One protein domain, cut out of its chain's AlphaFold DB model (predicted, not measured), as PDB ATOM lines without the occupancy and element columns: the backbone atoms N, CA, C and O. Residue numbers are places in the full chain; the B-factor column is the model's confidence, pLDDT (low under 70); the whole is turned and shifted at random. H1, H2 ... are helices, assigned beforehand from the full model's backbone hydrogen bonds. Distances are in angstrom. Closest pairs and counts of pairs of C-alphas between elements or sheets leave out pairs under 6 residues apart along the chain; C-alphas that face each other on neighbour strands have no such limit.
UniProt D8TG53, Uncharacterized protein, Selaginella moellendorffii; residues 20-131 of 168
ATOM      1  N   TRP A  20     -36.540  -1.091  52.538       82.75
ATOM      2  CA  TRP A  20     -35.356  -1.398  51.745       82.75
ATOM      3  C   TRP A  20     -35.711  -2.187  50.485       82.75
ATOM      4  O   TRP A  20     -35.226  -1.856  49.411       82.75
ATOM      5  N   TRP A  21     -36.605  -3.173  50.582       85.19
ATOM      6  CA  TRP A  21     -37.000  -3.992  49.434       85.19
ATOM      7  C   TRP A  21     -37.737  -3.168  48.386       85.19
ATOM      8  O   TRP A  21     -37.427  -3.261  47.209       85.19
ATOM      9  N   THR A  22     -38.615  -2.254  48.807       84.50
ATOM     10  CA  THR A  22     -39.297  -1.341  47.874       84.50
ATOM     11  C   THR A  22     -38.344  -0.372  47.163       84.50
ATOM     12  O   THR A  22     -38.688   0.153  46.109       84.50
ATOM     13  N   LEU A  23     -37.156  -0.130  47.729       87.81
ATOM     14  CA  LEU A  23     -36.110   0.693  47.119       87.81
ATOM     15  C   LEU A  23     -35.126  -0.137  46.274       87.81
ATOM     16  O   LEU A  23     -34.652   0.331  45.246       87.81
ATOM     17  N   GLY A  24     -34.798  -1.354  46.708       87.69
ATOM     18  CA  GLY A  24     -33.805  -2.222  46.073       87.69
ATOM     19  C   GLY A  24     -34.347  -3.010  44.882       87.69
ATOM     20  O   GLY A  24     -33.680  -3.098  43.856       87.69
ATOM     21  N   ASP A  25     -35.570  -3.522  44.979       91.31
ATOM     22  CA  ASP A  25     -36.194  -4.392  43.973       91.31
ATOM     23  C   ASP A  25     -36.826  -3.561  42.837       91.31
ATOM     24  O   ASP A  25     -38.021  -3.645  42.542       91.31
ATOM     25  N   ASN A  26     -36.023  -2.706  42.202       91.12
ATOM     26  CA  ASN A  26     -36.442  -1.878  41.077       91.12
ATOM     27  C   ASN A  26     -35.394  -1.862  39.951       91.12
ATOM     28  O   ASN A  26     -34.288  -2.403  40.054       91.12
ATOM     29  N   TRP A  27     -35.760  -1.237  38.832       94.81
ATOM     30  CA  TRP A  27     -34.894  -1.162  37.657       94.81
ATOM     31  C   TRP A  27     -33.649  -0.303  37.901       94.81
ATOM     32  O   TRP A  27     -32.565  -0.649  37.436       94.81
ATOM     33  N   GLU A  28     -33.796   0.800  38.633       94.38
ATOM     34  CA  GLU A  28     -32.722   1.757  38.902       94.38
ATOM     35  C   GLU A  28     -31.591   1.127  39.719       94.38
ATOM     36  O   GLU A  28     -30.427   1.229  39.340       94.38
ATOM     37  N   SER A  29     -31.924   0.386  40.773       93.94
ATOM     38  CA  SER A  29     -30.976  -0.353  41.605       93.94
ATOM     39  C   SER A  29     -30.162  -1.356  40.787       93.94
ATOM     40  O   SER A  29     -28.941  -1.420  40.929       93.94
ATOM     41  N   THR A  30     -30.803  -2.071  39.854       95.31
ATOM     42  CA  THR A  30     -30.101  -2.956  38.909       95.31
ATOM     43  C   THR A  30     -29.145  -2.165  38.007       95.31
ATOM     44  O   THR A  30     -27.979  -2.536  37.867       95.31
ATOM     45  N   VAL A  31     -29.603  -1.053  37.419       97.31
ATOM     46  CA  VAL A  31     -28.774  -0.197  36.551       97.31
ATOM     47  C   VAL A  31     -27.550   0.327  37.302       97.31
ATOM     48  O   VAL A  31     -26.429   0.206  36.802       97.31
ATOM     49  N   LEU A  32     -27.749   0.885  38.498       96.81
ATOM     50  CA  LEU A  32     -26.689   1.453  39.324       96.81
ATOM     51  C   LEU A  32     -25.680   0.388  39.745       96.81
ATOM     52  O   LEU A  32     -24.478   0.591  39.565       96.81
ATOM     53  N   PHE A  33     -26.157  -0.759  40.239       96.19
ATOM     54  CA  PHE A  33     -25.293  -1.852  40.672       96.19
ATOM     55  C   PHE A  33     -24.360  -2.303  39.548       96.19
ATOM     56  O   PHE A  33     -23.142  -2.264  39.718       96.19
ATOM     57  N   PHE A  34     -24.901  -2.670  38.381       97.62
ATOM     58  CA  PHE A  34     -24.061  -3.147  37.284       97.62
ATOM     59  C   PHE A  34     -23.156  -2.036  36.753       97.62
ATOM     60  O   PHE A  34     -21.956  -2.258  36.597       97.62
ATOM     61  N   THR A  35     -23.677  -0.824  36.558       97.56
ATOM     62  CA  THR A  35     -22.857   0.294  36.072       97.56
ATOM     63  C   THR A  35     -21.664   0.547  36.989       97.56
ATOM     64  O   THR A  35     -20.543   0.646  36.506       97.56
ATOM     65  N   MET A  36     -21.856   0.596  38.309       97.25
ATOM     66  CA  MET A  36     -20.763   0.850  39.252       97.25
ATOM     67  C   MET A  36     -19.837  -0.357  39.425       97.25
ATOM     68  O   MET A  36     -18.615  -0.205  39.448       97.25
ATOM     69  N   TYR A  37     -20.387  -1.565  39.530       96.69
ATOM     70  CA  TYR A  37     -19.598  -2.754  39.842       96.69
ATOM     71  C   TYR A  37     -18.644  -3.130  38.703       96.69
ATOM     72  O   TYR A  37     -17.461  -3.384  38.944       96.69
ATOM     73  N   PHE A  38     -19.103  -3.052  37.448       97.69
ATOM     74  CA  PHE A  38     -18.235  -3.224  36.280       97.69
ATOM     75  C   PHE A  38     -17.088  -2.199  36.258       97.69
ATOM     76  O   PHE A  38     -15.958  -2.538  35.887       97.69
ATOM     77  N   GLN A  39     -17.345  -0.962  36.700       96.19
ATOM     78  CA  GLN A  39     -16.316   0.076  36.789       96.19
ATOM     79  C   GLN A  39     -15.304  -0.200  37.890       96.19
ATOM     80  O   GLN A  39     -14.113   0.014  37.670       96.19
ATOM     81  N   PHE A  40     -15.727  -0.716  39.043       95.94
ATOM     82  CA  PHE A  40     -14.795  -1.102  40.102       95.94
ATOM     83  C   PHE A  40     -13.871  -2.236  39.663       95.94
ATOM     84  O   PHE A  40     -12.653  -2.122  39.821       95.94
ATOM     85  N   ILE A  41     -14.425  -3.283  39.043       96.25
ATOM     86  CA  ILE A  41     -13.637  -4.404  38.508       96.25
ATOM     87  C   ILE A  41     -12.613  -3.892  37.485       96.25
ATOM     88  O   ILE A  41     -11.423  -4.205  37.565       96.25
ATOM     89  N   THR A  42     -13.061  -3.061  36.542       95.88
ATOM     90  CA  THR A  42     -12.204  -2.545  35.467       95.88
ATOM     91  C   THR A  42     -11.165  -1.563  35.980       95.88
ATOM     92  O   THR A  42     -10.013  -1.639  35.571       95.88
ATOM     93  N   SER A  43     -11.511  -0.692  36.926       93.56
ATOM     94  CA  SER A  43     -10.558   0.246  37.529       93.56
ATOM     95  C   SER A  43      -9.442  -0.497  38.264       93.56
ATOM     96  O   SER A  43      -8.266  -0.182  38.078       93.56
ATOM     97  N   ALA A  44      -9.781  -1.544  39.025       92.56
ATOM     98  CA  ALA A  44      -8.790  -2.393  39.686       92.56
ATOM     99  C   ALA A  44      -7.830  -3.058  38.678       92.56
ATOM    100  O   ALA A  44      -6.617  -3.125  38.908       92.56
ATOM    101  N   PHE A  45      -8.352  -3.507  37.534       93.94
ATOM    102  CA  PHE A  45      -7.554  -4.079  36.450       93.94
ATOM    103  C   PHE A  45      -6.654  -3.042  35.759       93.94
ATOM    104  O   PHE A  45      -5.453  -3.263  35.592       93.94
ATOM    105  N   VAL A  46      -7.215  -1.888  35.406       92.88
ATOM    106  CA  VAL A  46      -6.544  -0.802  34.685       92.88
ATOM    107  C   VAL A  46      -5.399  -0.210  35.509       92.88
ATOM    108  O   VAL A  46      -4.282  -0.077  35.005       92.88
ATOM    109  N   PHE A  47      -5.604   0.039  36.804       89.12
ATOM    110  CA  PHE A  47      -4.530   0.480  37.706       89.12
ATOM    111  C   PHE A  47      -3.464  -0.595  37.948       89.12
ATOM    112  O   PHE A  47      -2.361  -0.311  38.425       89.12
ATOM    113  N   SER A  48      -3.750  -1.841  37.569       90.88
ATOM    114  CA  SER A  48      -2.798  -2.938  37.670       90.88
ATOM    115  C   SER A  48      -1.870  -3.070  36.460       90.88
ATOM    116  O   SER A  48      -0.904  -3.834  36.550       90.88
ATOM    117  N   PHE A  49      -2.056  -2.303  35.375       88.81
ATOM    118  CA  PHE A  49      -1.267  -2.437  34.141       88.81
ATOM    119  C   PHE A  49       0.251  -2.417  34.333       88.81
ATOM    120  O   PHE A  49       0.948  -3.137  33.614       88.81
ATOM    121  N   GLY A  50       0.742  -1.711  35.353       76.88
ATOM    122  CA  GLY A  50       2.160  -1.658  35.688       76.88
ATOM    123  C   GLY A  50       2.928  -0.699  34.779       76.88
ATOM    124  O   GLY A  50       2.518  -0.395  33.664       76.88
ATOM    125  N   SER A  51       4.052  -0.199  35.284       74.69
ATOM    126  CA  SER A  51       4.888   0.783  34.589       74.69
ATOM    127  C   SER A  51       6.369   0.402  34.707       74.69
ATOM    128  O   SER A  51       6.730  -0.764  34.573       74.69
ATOM    129  N   LYS A  52       7.261   1.356  34.972       78.44
ATOM    130  CA  LYS A  52       8.714   1.148  34.998       78.44
ATOM    131  C   LYS A  52       9.190   0.162  36.076       78.44
ATOM    132  O   LYS A  52      10.216  -0.481  35.892       78.44
ATOM    133  N   PHE A  53       8.459   0.042  37.184       83.19
ATOM    134  CA  PHE A  53       8.881  -0.722  38.368       83.19
ATOM    135  C   PHE A  53       8.210  -2.098  38.507       83.19
ATOM    136  O   PHE A  53       8.496  -2.819  39.460       83.19
ATOM    137  N   ARG A  54       7.306  -2.485  37.591       86.06
ATOM    138  CA  ARG A  54       6.571  -3.760  37.673       86.06
ATOM    139  C   ARG A  54       6.257  -4.320  36.288       86.06
ATOM    140  O   ARG A  54       5.928  -3.574  35.374       86.06
ATOM    141  N   LYS A  55       6.302  -5.650  36.151       86.62
ATOM    142  CA  LYS A  55       5.845  -6.355  34.941       86.62
ATOM    143  C   LYS A  55       4.346  -6.125  34.700       86.62
ATOM    144  O   LYS A  55       3.582  -5.862  35.627       86.62
ATOM    145  N   THR A  56       3.936  -6.261  33.443       88.00
ATOM    146  CA  THR A  56       2.554  -6.049  33.001       88.00
ATOM    147  C   THR A  56       1.570  -7.017  33.649       88.00
ATOM    148  O   THR A  56       1.881  -8.205  33.782       88.00
ATOM    149  N   VAL A  57       0.352  -6.546  33.931       90.38
ATOM    150  CA  VAL A  57      -0.729  -7.356  34.530       90.38
ATOM    151  C   VAL A  57      -1.043  -8.636  33.753       90.38
ATOM    152  O   VAL A  57      -1.339  -9.660  34.355       90.38
ATOM    153  N   PHE A  58      -0.881  -8.619  32.427       90.06
ATOM    154  CA  PHE A  58      -1.167  -9.757  31.549       90.06
ATOM    155  C   PHE A  58      -0.335 -11.009  31.857       90.06
ATOM    156  O   PHE A  58      -0.721 -12.109  31.479       90.06
ATOM    157  N   LYS A  59       0.801 -10.860  32.553       91.12
ATOM    158  CA  LYS A  59       1.631 -11.994  32.987       91.12
ATOM    159  C   LYS A  59       1.123 -12.645  34.276       91.12
ATOM    160  O   LYS A  59       1.583 -13.727  34.624       91.12
ATOM    161  N   ASN A  60       0.207 -11.999  34.996       93.81
ATOM    162  CA  ASN A  60      -0.414 -12.545  36.193       93.81
ATOM    163  C   ASN A  60      -1.711 -13.271  35.816       93.81
ATOM    164  O   ASN A  60      -2.782 -12.668  35.759       93.81
ATOM    165  N   LEU A  61      -1.599 -14.580  35.571       93.94
ATOM    166  CA  LEU A  61      -2.734 -15.415  35.171       93.94
ATOM    167  C   LEU A  61      -3.862 -15.416  36.206       93.94
ATOM    168  O   LEU A  61      -5.022 -15.347  35.821       93.94
ATOM    169  N   SER A  62      -3.544 -15.428  37.503       93.88
ATOM    170  CA  SER A  62      -4.560 -15.425  38.563       93.88
ATOM    171  C   SER A  62      -5.434 -14.171  38.499       93.88
ATOM    172  O   SER A  62      -6.663 -14.266  38.515       93.88
ATOM    173  N   LEU A  63      -4.816 -12.996  38.336       93.06
ATOM    174  CA  LEU A  63      -5.549 -11.737  38.219       93.06
ATOM    175  C   LEU A  63      -6.337 -11.664  36.904       93.06
ATOM    176  O   LEU A  63      -7.493 -11.251  36.916       93.06
ATOM    177  N   MET A  64      -5.756 -12.121  35.792       95.56
ATOM    178  CA  MET A  64      -6.442 -12.173  34.494       95.56
ATOM    179  C   MET A  64      -7.684 -13.069  34.523       95.56
ATOM    180  O   MET A  64      -8.745 -12.657  34.059       95.56
ATOM    181  N   VAL A  65      -7.562 -14.276  35.082       96.50
ATOM    182  CA  VAL A  65      -8.678 -15.219  35.224       96.50
ATOM    183  C   VAL A  65      -9.748 -14.621  36.127       96.50
ATOM    184  O   VAL A  65     -10.916 -14.620  35.752       96.50
ATOM    185  N   SER A  66      -9.363 -14.050  37.270       95.75
ATOM    186  CA  SER A  66     -10.305 -13.401  38.191       95.75
ATOM    187  C   SER A  66     -11.064 -12.255  37.515       95.75
ATOM    188  O   SER A  66     -12.287 -12.202  37.596       95.75
ATOM    189  N   TYR A  67     -10.364 -11.377  36.789       96.00
ATOM    190  CA  TYR A  67     -10.969 -10.261  36.061       96.00
ATOM    191  C   TYR A  67     -11.996 -10.740  35.029       96.00
ATOM    192  O   TYR A  67     -13.158 -10.339  35.084       96.00
ATOM    193  N   TRP A  68     -11.599 -11.637  34.122       96.75
ATOM    194  CA  TRP A  68     -12.506 -12.138  33.089       96.75
ATOM    195  C   TRP A  68     -13.669 -12.942  33.667       96.75
ATOM    196  O   TRP A  68     -14.780 -12.841  33.153       96.75
ATOM    197  N   SER A  69     -13.446 -13.677  34.758       97.69
ATOM    198  CA  SER A  69     -14.507 -14.426  35.439       97.69
ATOM    199  C   SER A  69     -15.544 -13.481  36.045       97.69
ATOM    200  O   SER A  69     -16.737 -13.700  35.868       97.69
ATOM    201  N   LEU A  70     -15.112 -12.397  36.696       97.38
ATOM    202  CA  LEU A  70     -16.017 -11.386  37.249       97.38
ATOM    203  C   LEU A  70     -16.806 -10.667  36.148       97.38
ATOM    204  O   LEU A  70     -18.024 -10.534  36.264       97.38
ATOM    205  N   ILE A  71     -16.145 -10.262  35.058       97.62
ATOM    206  CA  ILE A  71     -16.809  -9.650  33.894       97.62
ATOM    207  C   ILE A  71     -17.842 -10.608  33.286       97.62
ATOM    208  O   ILE A  71     -18.961 -10.187  32.986       97.62
ATOM    209  N   ALA A  72     -17.497 -11.890  33.132       97.75
ATOM    210  CA  ALA A  72     -18.393 -12.904  32.587       97.75
ATOM    211  C   ALA A  72     -19.595 -13.151  33.505       97.75
ATOM    212  O   ALA A  72     -20.730 -13.067  33.046       97.75
ATOM    213  N   VAL A  73     -19.373 -13.378  34.804       97.19
ATOM    214  CA  VAL A  73     -20.452 -13.609  35.779       97.19
ATOM    215  C   VAL A  73     -21.396 -12.411  35.850       97.19
ATOM    216  O   VAL A  73     -22.607 -12.603  35.799       97.19
ATOM    217  N   CYS A  74     -20.875 -11.181  35.893       97.12
ATOM    218  CA  CYS A  74     -21.713  -9.979  35.919       97.12
ATOM    219  C   CYS A  74     -22.494  -9.793  34.613       97.12
ATOM    220  O   CYS A  74     -23.662  -9.412  34.643       97.12
ATOM    221  N   SER A  75     -21.877 -10.098  33.466       97.62
ATOM    222  CA  SER A  75     -22.553 -10.033  32.164       97.62
ATOM    223  C   SER A  75     -23.674 -11.067  32.082       97.62
ATOM    224  O   SER A  75     -24.784 -10.739  31.671       97.62
ATOM    225  N   CYS A  76     -23.413 -12.295  32.535       97.06
ATOM    226  CA  CYS A  76     -24.418 -13.347  32.625       97.06
ATOM    227  C   CYS A  76     -25.552 -12.951  33.574       97.06
ATOM    228  O   CYS A  76     -26.709 -13.052  33.188       97.06
ATOM    229  N   LEU A  77     -25.250 -12.452  34.776       96.94
ATOM    230  CA  LEU A  77     -26.266 -12.001  35.731       96.94
ATOM    231  C   LEU A  77     -27.191 -10.934  35.136       96.94
ATOM    232  O   LEU A  77     -28.404 -11.024  35.306       96.94
ATOM    233  N   LEU A  78     -26.640  -9.956  34.410       97.69
ATOM    234  CA  LEU A  78     -27.432  -8.897  33.785       97.69
ATOM    235  C   LEU A  78     -28.291  -9.417  32.617       97.69
ATOM    236  O   LEU A  78     -29.437  -8.996  32.452       97.69
ATOM    237  N   LEU A  79     -27.757 -10.319  31.791       97.88
ATOM    238  CA  LEU A  79     -28.401 -10.739  30.541       97.88
ATOM    239  C   LEU A  79     -29.319 -11.960  30.684       97.88
ATOM    240  O   LEU A  79     -30.246 -12.112  29.887       97.88
ATOM    241  N   LEU A  80     -29.107 -12.817  31.684       97.38
ATOM    242  CA  LEU A  80     -29.916 -14.019  31.875       97.38
ATOM    243  C   LEU A  80     -31.395 -13.673  32.132       97.38
ATOM    244  O   LEU A  80     -31.701 -12.673  32.789       97.38
ATOM    245  N   PRO A  81     -32.345 -14.476  31.623       96.25
ATOM    246  CA  PRO A  81     -33.745 -14.358  32.024       96.25
ATOM    247  C   PRO A  81     -33.906 -14.708  33.509       96.25
ATOM    248  O   PRO A  81     -32.998 -15.283  34.114       96.25
ATOM    249  N   HIS A  82     -35.067 -14.380  34.081       95.12
ATOM    250  CA  HIS A  82     -35.379 -14.716  35.470       95.12
ATOM    251  C   HIS A  82     -35.130 -16.204  35.757       95.12
ATOM    252  O   HIS A  82     -35.639 -17.091  35.070       95.12
ATOM    253  N   ASN A  83     -34.322 -16.454  36.781       94.88
ATOM    254  CA  ASN A  83     -34.042 -17.756  37.357       94.88
ATOM    255  C   ASN A  83     -33.610 -17.578  38.825       94.88
ATOM    256  O   ASN A  83     -33.375 -16.459  39.285       94.88
ATOM    257  N   LYS A  84     -33.430 -18.687  39.554       93.81
ATOM    258  CA  LYS A  84     -33.027 -18.651  40.971       93.81
ATOM    259  C   LYS A  84     -31.705 -17.936  41.227       93.81
ATOM    260  O   LYS A  84     -31.536 -17.330  42.277       93.81
ATOM    261  N   PHE A  85     -30.777 -17.975  40.277       94.62
ATOM    262  CA  PHE A  85     -29.528 -17.241  40.400       94.62
ATOM    263  C   PHE A  85     -29.777 -15.730  40.302       94.62
ATOM    264  O   PHE A  85     -29.361 -15.008  41.193       94.62
ATOM    265  N   THR A  86     -30.522 -15.235  39.310       94.81
ATOM    266  CA  THR A  86     -30.829 -13.793  39.205       94.81
ATOM    267  C   THR A  86     -31.713 -13.273  40.346       94.81
ATOM    268  O   THR A  86     -31.551 -12.125  40.747       94.81
ATOM    269  N   GLU A  87     -32.599 -14.119  40.883       92.00
ATOM    270  CA  GLU A  87     -33.459 -13.839  42.049       92.00
ATOM    271  C   GLU A  87     -32.625 -13.592  43.314       92.00
ATOM    272  O   GLU A  87     -32.804 -12.581  43.982       92.00
ATOM    273  N   VAL A  88     -31.626 -14.444  43.594       93.38
ATOM    274  CA  VAL A  88     -30.712 -14.275  44.747       93.38
ATOM    275  C   VAL A  88     -29.958 -12.943  44.699       93.38
ATOM    276  O   VAL A  88     -29.658 -12.357  45.737       93.38
ATOM    277  N   TRP A  89     -29.647 -12.462  43.497       93.12
ATOM    278  CA  TRP A  89     -28.961 -11.186  43.284       93.12
ATOM    279  C   TRP A  89     -29.916 -10.001  43.117       93.12
ATOM    280  O   TRP A  89     -29.450  -8.896  42.844       93.12
ATOM    281  N   HIS A  90     -31.227 -10.215  43.269       93.38
ATOM    282  CA  HIS A  90     -32.258  -9.190  43.126       93.38
ATOM    283  C   HIS A  90     -32.162  -8.415  41.799       93.38
ATOM    284  O   HIS A  90     -32.377  -7.204  41.724       93.38
ATOM    285  N   VAL A  91     -31.814  -9.117  40.716       95.44
ATOM    286  CA  VAL A  91     -31.714  -8.508  39.389       95.44
ATOM    287  C   VAL A  91     -33.117  -8.274  38.843       95.44
ATOM    288  O   VAL A  91     -33.950  -9.180  38.828       95.44
ATOM    289  N   ALA A  92     -33.361  -7.087  38.288       94.06
ATOM    290  CA  ALA A  92     -34.647  -6.693  37.710       94.06
ATOM    291  C   ALA A  92     -35.084  -7.513  36.473       94.06
ATOM    292  O   ALA A  92     -36.029  -7.127  35.795       94.06
ATOM    293  N   SER A  93     -34.427  -8.632  36.150       92.94
ATOM    294  CA  SER A  93     -34.973  -9.641  35.235       92.94
ATOM    295  C   SER A  93     -36.211 -10.330  35.819       92.94
ATOM    296  O   SER A  93     -37.013 -10.868  35.057       92.94
ATOM    297  N   GLU A  94     -36.377 -10.292  37.143       91.56
ATOM    298  CA  GLU A  94     -37.564 -10.729  37.871       91.56
ATOM    299  C   GLU A  94     -38.609  -9.619  38.021       91.56
ATOM    300  O   GLU A  94     -38.297  -8.434  38.149       91.56
ATOM    301  N   GLN A  95     -39.876 -10.027  38.060       91.81
ATOM    302  CA  GLN A  95     -40.986  -9.163  38.424       91.81
ATOM    303  C   GLN A  95     -41.279  -9.272  39.931       91.81
ATOM    304  O   GLN A  95     -42.229  -9.941  40.337       91.81
ATOM    305  N   PHE A  96     -40.472  -8.614  40.769       89.62
ATOM    306  CA  PHE A  96     -40.616  -8.689  42.235       89.62
ATOM    307  C   PHE A  96     -42.013  -8.266  42.718       89.62
ATOM    308  O   PHE A  96     -42.631  -8.927  43.551       89.62
ATOM    309  N   ASN A  97     -42.552  -7.206  42.116       90.62
ATOM    310  CA  ASN A  97     -43.889  -6.675  42.371       90.62
ATOM    311  C   ASN A  97     -44.894  -7.149  41.300       90.62
ATOM    312  O   ASN A  97     -45.521  -6.341  40.611       90.62
ATOM    313  N   HIS A  98     -44.999  -8.466  41.100       91.00
ATOM    314  CA  HIS A  98     -46.052  -9.075  40.276       91.00
ATOM    315  C   HIS A  98     -47.392  -9.092  41.018       91.00
ATOM    316  O   HIS A  98     -47.435  -8.924  42.233       91.00
ATOM    317  N   ALA A  99     -48.501  -9.283  40.301       90.69
ATOM    318  CA  ALA A  99     -49.825  -9.346  40.918       90.69
ATOM    319  C   ALA A  99     -49.916 -10.510  41.923       90.69
ATOM    320  O   ALA A  99     -49.542 -11.631  41.590       90.69
ATOM    321  N   ASN A 100     -50.449 -10.245  43.122       88.06
ATOM    322  CA  ASN A 100     -50.549 -11.208  44.230       88.06
ATOM    323  C   ASN A 100     -49.192 -11.825  44.639       88.06
ATOM    324  O   ASN A 100     -49.028 -13.047  44.596       88.06
ATOM    325  N   PRO A 101     -48.212 -10.997  45.039       88.75
ATOM    326  CA  PRO A 101     -46.859 -11.454  45.301       88.75
ATOM    327  C   PRO A 101     -46.784 -12.266  46.597       88.75
ATOM    328  O   PRO A 101     -47.406 -11.925  47.604       88.75
ATOM    329  N   ALA A 102     -45.954 -13.312  46.600       88.94
ATOM    330  CA  ALA A 102     -45.691 -14.113  47.798       88.94
ATOM    331  C   ALA A 102     -44.898 -13.341  48.873       88.94
ATOM    332  O   ALA A 102     -44.961 -13.674  50.057       88.94
ATOM    333  N   SER A 103     -44.147 -12.307  48.472       87.56
ATOM    334  CA  SER A 103     -43.398 -11.462  49.403       87.56
ATOM    335  C   SER A 103     -44.357 -10.631  50.265       87.56
ATOM    336  O   SER A 103     -45.151  -9.859  49.717       87.56
ATOM    337  N   PRO A 104     -44.259 -10.696  51.608       89.88
ATOM    338  CA  PRO A 104     -45.135  -9.931  52.495       89.88
ATOM    339  C   PRO A 104     -44.967  -8.416  52.320       89.88
ATOM    340  O   PRO A 104     -45.911  -7.657  52.542       89.88
ATOM    341  N   VAL A 105     -43.784  -7.966  51.886       90.06
ATOM    342  CA  VAL A 105     -43.507  -6.549  51.627       90.06
ATOM    343  C   VAL A 105     -44.287  -6.066  50.412       90.06
ATOM    344  O   VAL A 105     -45.014  -5.076  50.498       90.06
ATOM    345  N   TRP A 106     -44.195  -6.796  49.301       91.25
ATOM    346  CA  TRP A 106     -44.889  -6.445  48.067       91.25
ATOM    347  C   TRP A 106     -46.407  -6.638  48.177       91.25
ATOM    348  O   TRP A 106     -47.168  -5.829  47.646       91.25
ATOM    349  N   ALA A 107     -46.865  -7.622  48.957       91.69
ATOM    350  CA  ALA A 107     -48.286  -7.804  49.256       91.69
ATOM    351  C   ALA A 107     -48.846  -6.616  50.058       91.69
ATOM    352  O   ALA A 107     -49.927  -6.107  49.756       91.69
ATOM    353  N   SER A 108     -48.090  -6.127  51.047       91.12
ATOM    354  CA  SER A 108     -48.442  -4.919  51.798       91.12
ATOM    355  C   SER A 108     -48.451  -3.676  50.901       91.12
ATOM    356  O   SER A 108     -49.383  -2.877  50.970       91.12
ATOM    357  N   TYR A 109     -47.463  -3.524  50.013       90.19
ATOM    358  CA  TYR A 109     -47.409  -2.415  49.055       90.19
ATOM    359  C   TYR A 109     -48.665  -2.354  48.168       90.19
ATOM    360  O   TYR A 109     -49.304  -1.304  48.085       90.19
ATOM    361  N   GLN A 110     -49.077  -3.483  47.582       92.31
ATOM    362  CA  GLN A 110     -50.283  -3.548  46.746       92.31
ATOM    363  C   GLN A 110     -51.565  -3.304  47.549       92.31
ATOM    364  O   GLN A 110     -52.447  -2.571  47.103       92.31
ATOM    365  N   LYS A 111     -51.656  -3.838  48.776       91.88
ATOM    366  CA  LYS A 111     -52.797  -3.595  49.674       91.88
ATOM    367  C   LYS A 111     -52.975  -2.112  50.018       91.88
ATOM    368  O   LYS A 111     -54.100  -1.665  50.212       91.88
ATOM    369  N   ASN A 112     -51.881  -1.355  50.070       91.31
ATOM    370  CA  ASN A 112     -51.889   0.086  50.316       91.31
ATOM    371  C   ASN A 112     -52.079   0.928  49.032       91.31
ATOM    372  O   ASN A 112     -51.839   2.132  49.053       91.31
ATOM    373  N   GLY A 113     -52.510   0.319  47.919       90.94
ATOM    374  CA  GLY A 113     -52.814   1.013  46.660       90.94
ATOM    375  C   GLY A 113     -51.652   1.090  45.663       90.94
ATOM    376  O   GLY A 113     -51.785   1.732  44.618       90.94
ATOM    377  N   GLY A 114     -50.524   0.441  45.958       89.75
ATOM    378  CA  GLY A 114     -49.397   0.321  45.039       89.75
ATOM    379  C   GLY A 114     -49.728  -0.523  43.804       89.75
ATOM    380  O   GLY A 114     -50.443  -1.518  43.892       89.75
ATOM    381  N   GLN A 115     -49.194  -0.138  42.643       91.12
ATOM    382  CA  GLN A 115     -49.433  -0.848  41.380       91.12
ATOM    383  C   GLN A 115     -48.317  -1.859  41.088       91.12
ATOM    384  O   GLN A 115     -47.159  -1.574  41.401       91.12
ATOM    385  N   PRO A 116     -48.616  -3.016  40.469       90.38
ATOM    386  CA  PRO A 116     -47.592  -3.935  39.982       90.38
ATOM    387  C   PRO A 116     -46.634  -3.254  38.998       90.38
ATOM    388  O   PRO A 116     -47.040  -2.400  38.210       90.38
ATOM    389  N   SER A 117     -45.367  -3.668  38.994       89.06
ATOM    390  CA  SER A 117     -44.355  -3.176  38.048       89.06
ATOM    391  C   SER A 117     -43.817  -4.321  37.196       89.06
ATOM    392  O   SER A 117     -43.657  -5.417  37.731       89.06
ATOM    393  N   PRO A 118     -43.517  -4.114  35.901       93.19
ATOM    394  CA  PRO A 118     -42.977  -5.164  35.041       93.19
ATOM    395  C   PRO A 118     -41.497  -5.455  35.332       93.19
ATOM    396  O   PRO A 118     -40.762  -4.608  35.845       93.19
ATOM    397  N   ALA A 119     -41.041  -6.646  34.942       94.81
ATOM    398  CA  ALA A 119     -39.617  -6.957  34.879       94.81
ATOM    399  C   ALA A 119     -38.919  -6.149  33.770       94.81
ATOM    400  O   ALA A 119     -39.519  -5.790  32.754       94.81
ATOM    401  N   MET A 120     -37.626  -5.897  33.947       96.25
ATOM    402  CA  MET A 120     -36.777  -5.219  32.978       96.25
ATOM    403  C   MET A 120     -36.589  -6.084  31.726       96.25
ATOM    404  O   MET A 120     -36.077  -7.212  31.774       96.25
ATOM    405  N   SER A 121     -36.978  -5.533  30.576       96.75
ATOM    406  CA  SER A 121     -36.905  -6.238  29.297       96.75
ATOM    407  C   SER A 121     -35.466  -6.628  28.943       96.75
ATOM    408  O   SER A 121     -34.500  -5.958  29.315       96.75
ATOM    409  N   PHE A 122     -35.309  -7.734  28.209       96.69
ATOM    410  CA  PHE A 122     -33.990  -8.163  27.733       96.69
ATOM    411  C   PHE A 122     -33.343  -7.104  26.831       96.69
ATOM    412  O   PHE A 122     -32.157  -6.833  26.973       96.69
ATOM    413  N   ASP A 123     -34.129  -6.458  25.965       97.69
ATOM    414  CA  ASP A 123     -33.651  -5.388  25.080       97.69
ATOM    415  C   ASP A 123     -33.009  -4.230  25.865       97.69
ATOM    416  O   ASP A 123     -31.905  -3.790  25.541       97.69
ATOM    417  N   PHE A 124     -33.643  -3.789  26.957       97.44
ATOM    418  CA  PHE A 124     -33.076  -2.750  27.814       97.44
ATOM    419  C   PHE A 124     -31.780  -3.217  28.494       97.44
ATOM    420  O   PHE A 124     -30.779  -2.500  28.478       97.44
ATOM    421  N   ARG A 125     -31.765  -4.438  29.046       97.69
ATOM    422  CA  ARG A 125     -30.578  -5.020  29.705       97.69
ATOM    423  C   ARG A 125     -29.410  -5.189  28.739       97.69
ATOM    424  O   ARG A 125     -28.270  -4.914  29.104       97.69
ATOM    425  N   PHE A 126     -29.694  -5.569  27.499       98.06
ATOM    426  CA  PHE A 126     -28.699  -5.703  26.443       98.06
ATOM    427  C   PHE A 126     -28.112  -4.349  26.023       98.06
ATOM    428  O   PHE A 126     -26.893  -4.212  25.913       98.06
ATOM    429  N   LYS A 127     -28.952  -3.315  25.871       98.31
ATOM    430  CA  LYS A 127     -28.493  -1.935  25.627       98.31
ATOM    431  C   LYS A 127     -27.624  -1.413  26.770       98.31
ATOM    432  O   LYS A 127     -26.551  -0.866  26.518       98.31
ATOM    433  N   LEU A 128     -28.053  -1.624  28.015       98.06
ATOM    434  CA  LEU A 128     -27.286  -1.256  29.205       98.06
ATOM    435  C   LEU A 128     -25.918  -1.948  29.221       98.06
ATOM    436  O   LEU A 128     -24.899  -1.289  29.416       98.06
ATOM    437  N   TRP A 129     -25.887  -3.258  28.977       98.31
ATOM    438  CA  TRP A 129     -24.649  -4.030  28.905       98.31
ATOM    439  C   TRP A 129     -23.681  -3.454  27.865       98.31
ATOM    440  O   TRP A 129     -22.498  -3.276  28.162       98.31
ATOM    441  N   TRP A 130     -24.180  -3.069  26.684       98.12
ATOM    442  CA  TRP A 130     -23.334  -2.455  25.662       98.12
ATOM    443  C   TRP A 130     -22.759  -1.102  26.084       98.12
ATOM    444  O   TRP A 130     -21.574  -0.848  25.870       98.12
ATOM    445  N   ILE A 131     -23.571  -0.249  26.716       98.12
ATOM    446  CA  ILE A 131     -23.121   1.047  27.246       98.12
ATOM    447  C   ILE A 131     -22.027   0.844  28.299       98.12
ATOM    448  O   ILE A 131     -21.007   1.537  28.276       98.12
TER     449      ILE A 131
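What this domain is: This is residues 20 to 131 of the 168 residues of an uncharacterized protein of Selaginella moellendorffii (UniProt D8TG53). A long helical hairpin, H2 and H3 side by side, has the loop of residues 47 to 60 at one end and H5 with H1 toward the other. H6 packs on the last part of H3. The printed part, 112 residues with six named helices, H1 to H6, is all helix and loose, radius of gyration of the C-alphas 18.2 A, spanning 63 by 23 by 22 A.

How they stand to each other: H2, residues 27 to 46, touches H3, residues 61 to 79, in a hairpin, opposite ways at a shallow tilt of 15 degrees; their closest C-alphas, Ile 41 and Tyr 67, are 6.9 A apart. H3 touches H6, residues 122 to 131, with residues 75 to 79 alone, closest C-alphas Leu 79 and Arg 125, 6.2 A. These form an up-and-down bundle, each helix running against the one before. H4, residues 84 to 88, is near H3. H1, residues 20 to 24, only just touches H5, residues 104 to 111, with 3 pairs of C-alphas within 8 A; the closest, Trp 21 and Val 105, are 7.3 A apart. Every O i to N i+4 pair is within hydrogen-bond range in H1, H3, H4, H5 and H6; in H2, 15 of 16.

Where its parts are: H2 measures 28.5 A from C-alpha 27 (-34.894, -1.162, 37.657); H3, 26.5 A; H6, 14.3 A to C-alpha 131 (-23.121, 1.047, 27.246).

The domain as a whole: The links H2 to H3 and H4 to H5 are long. The printed part has no cut, and no printed residue is under 70 in pLDDT.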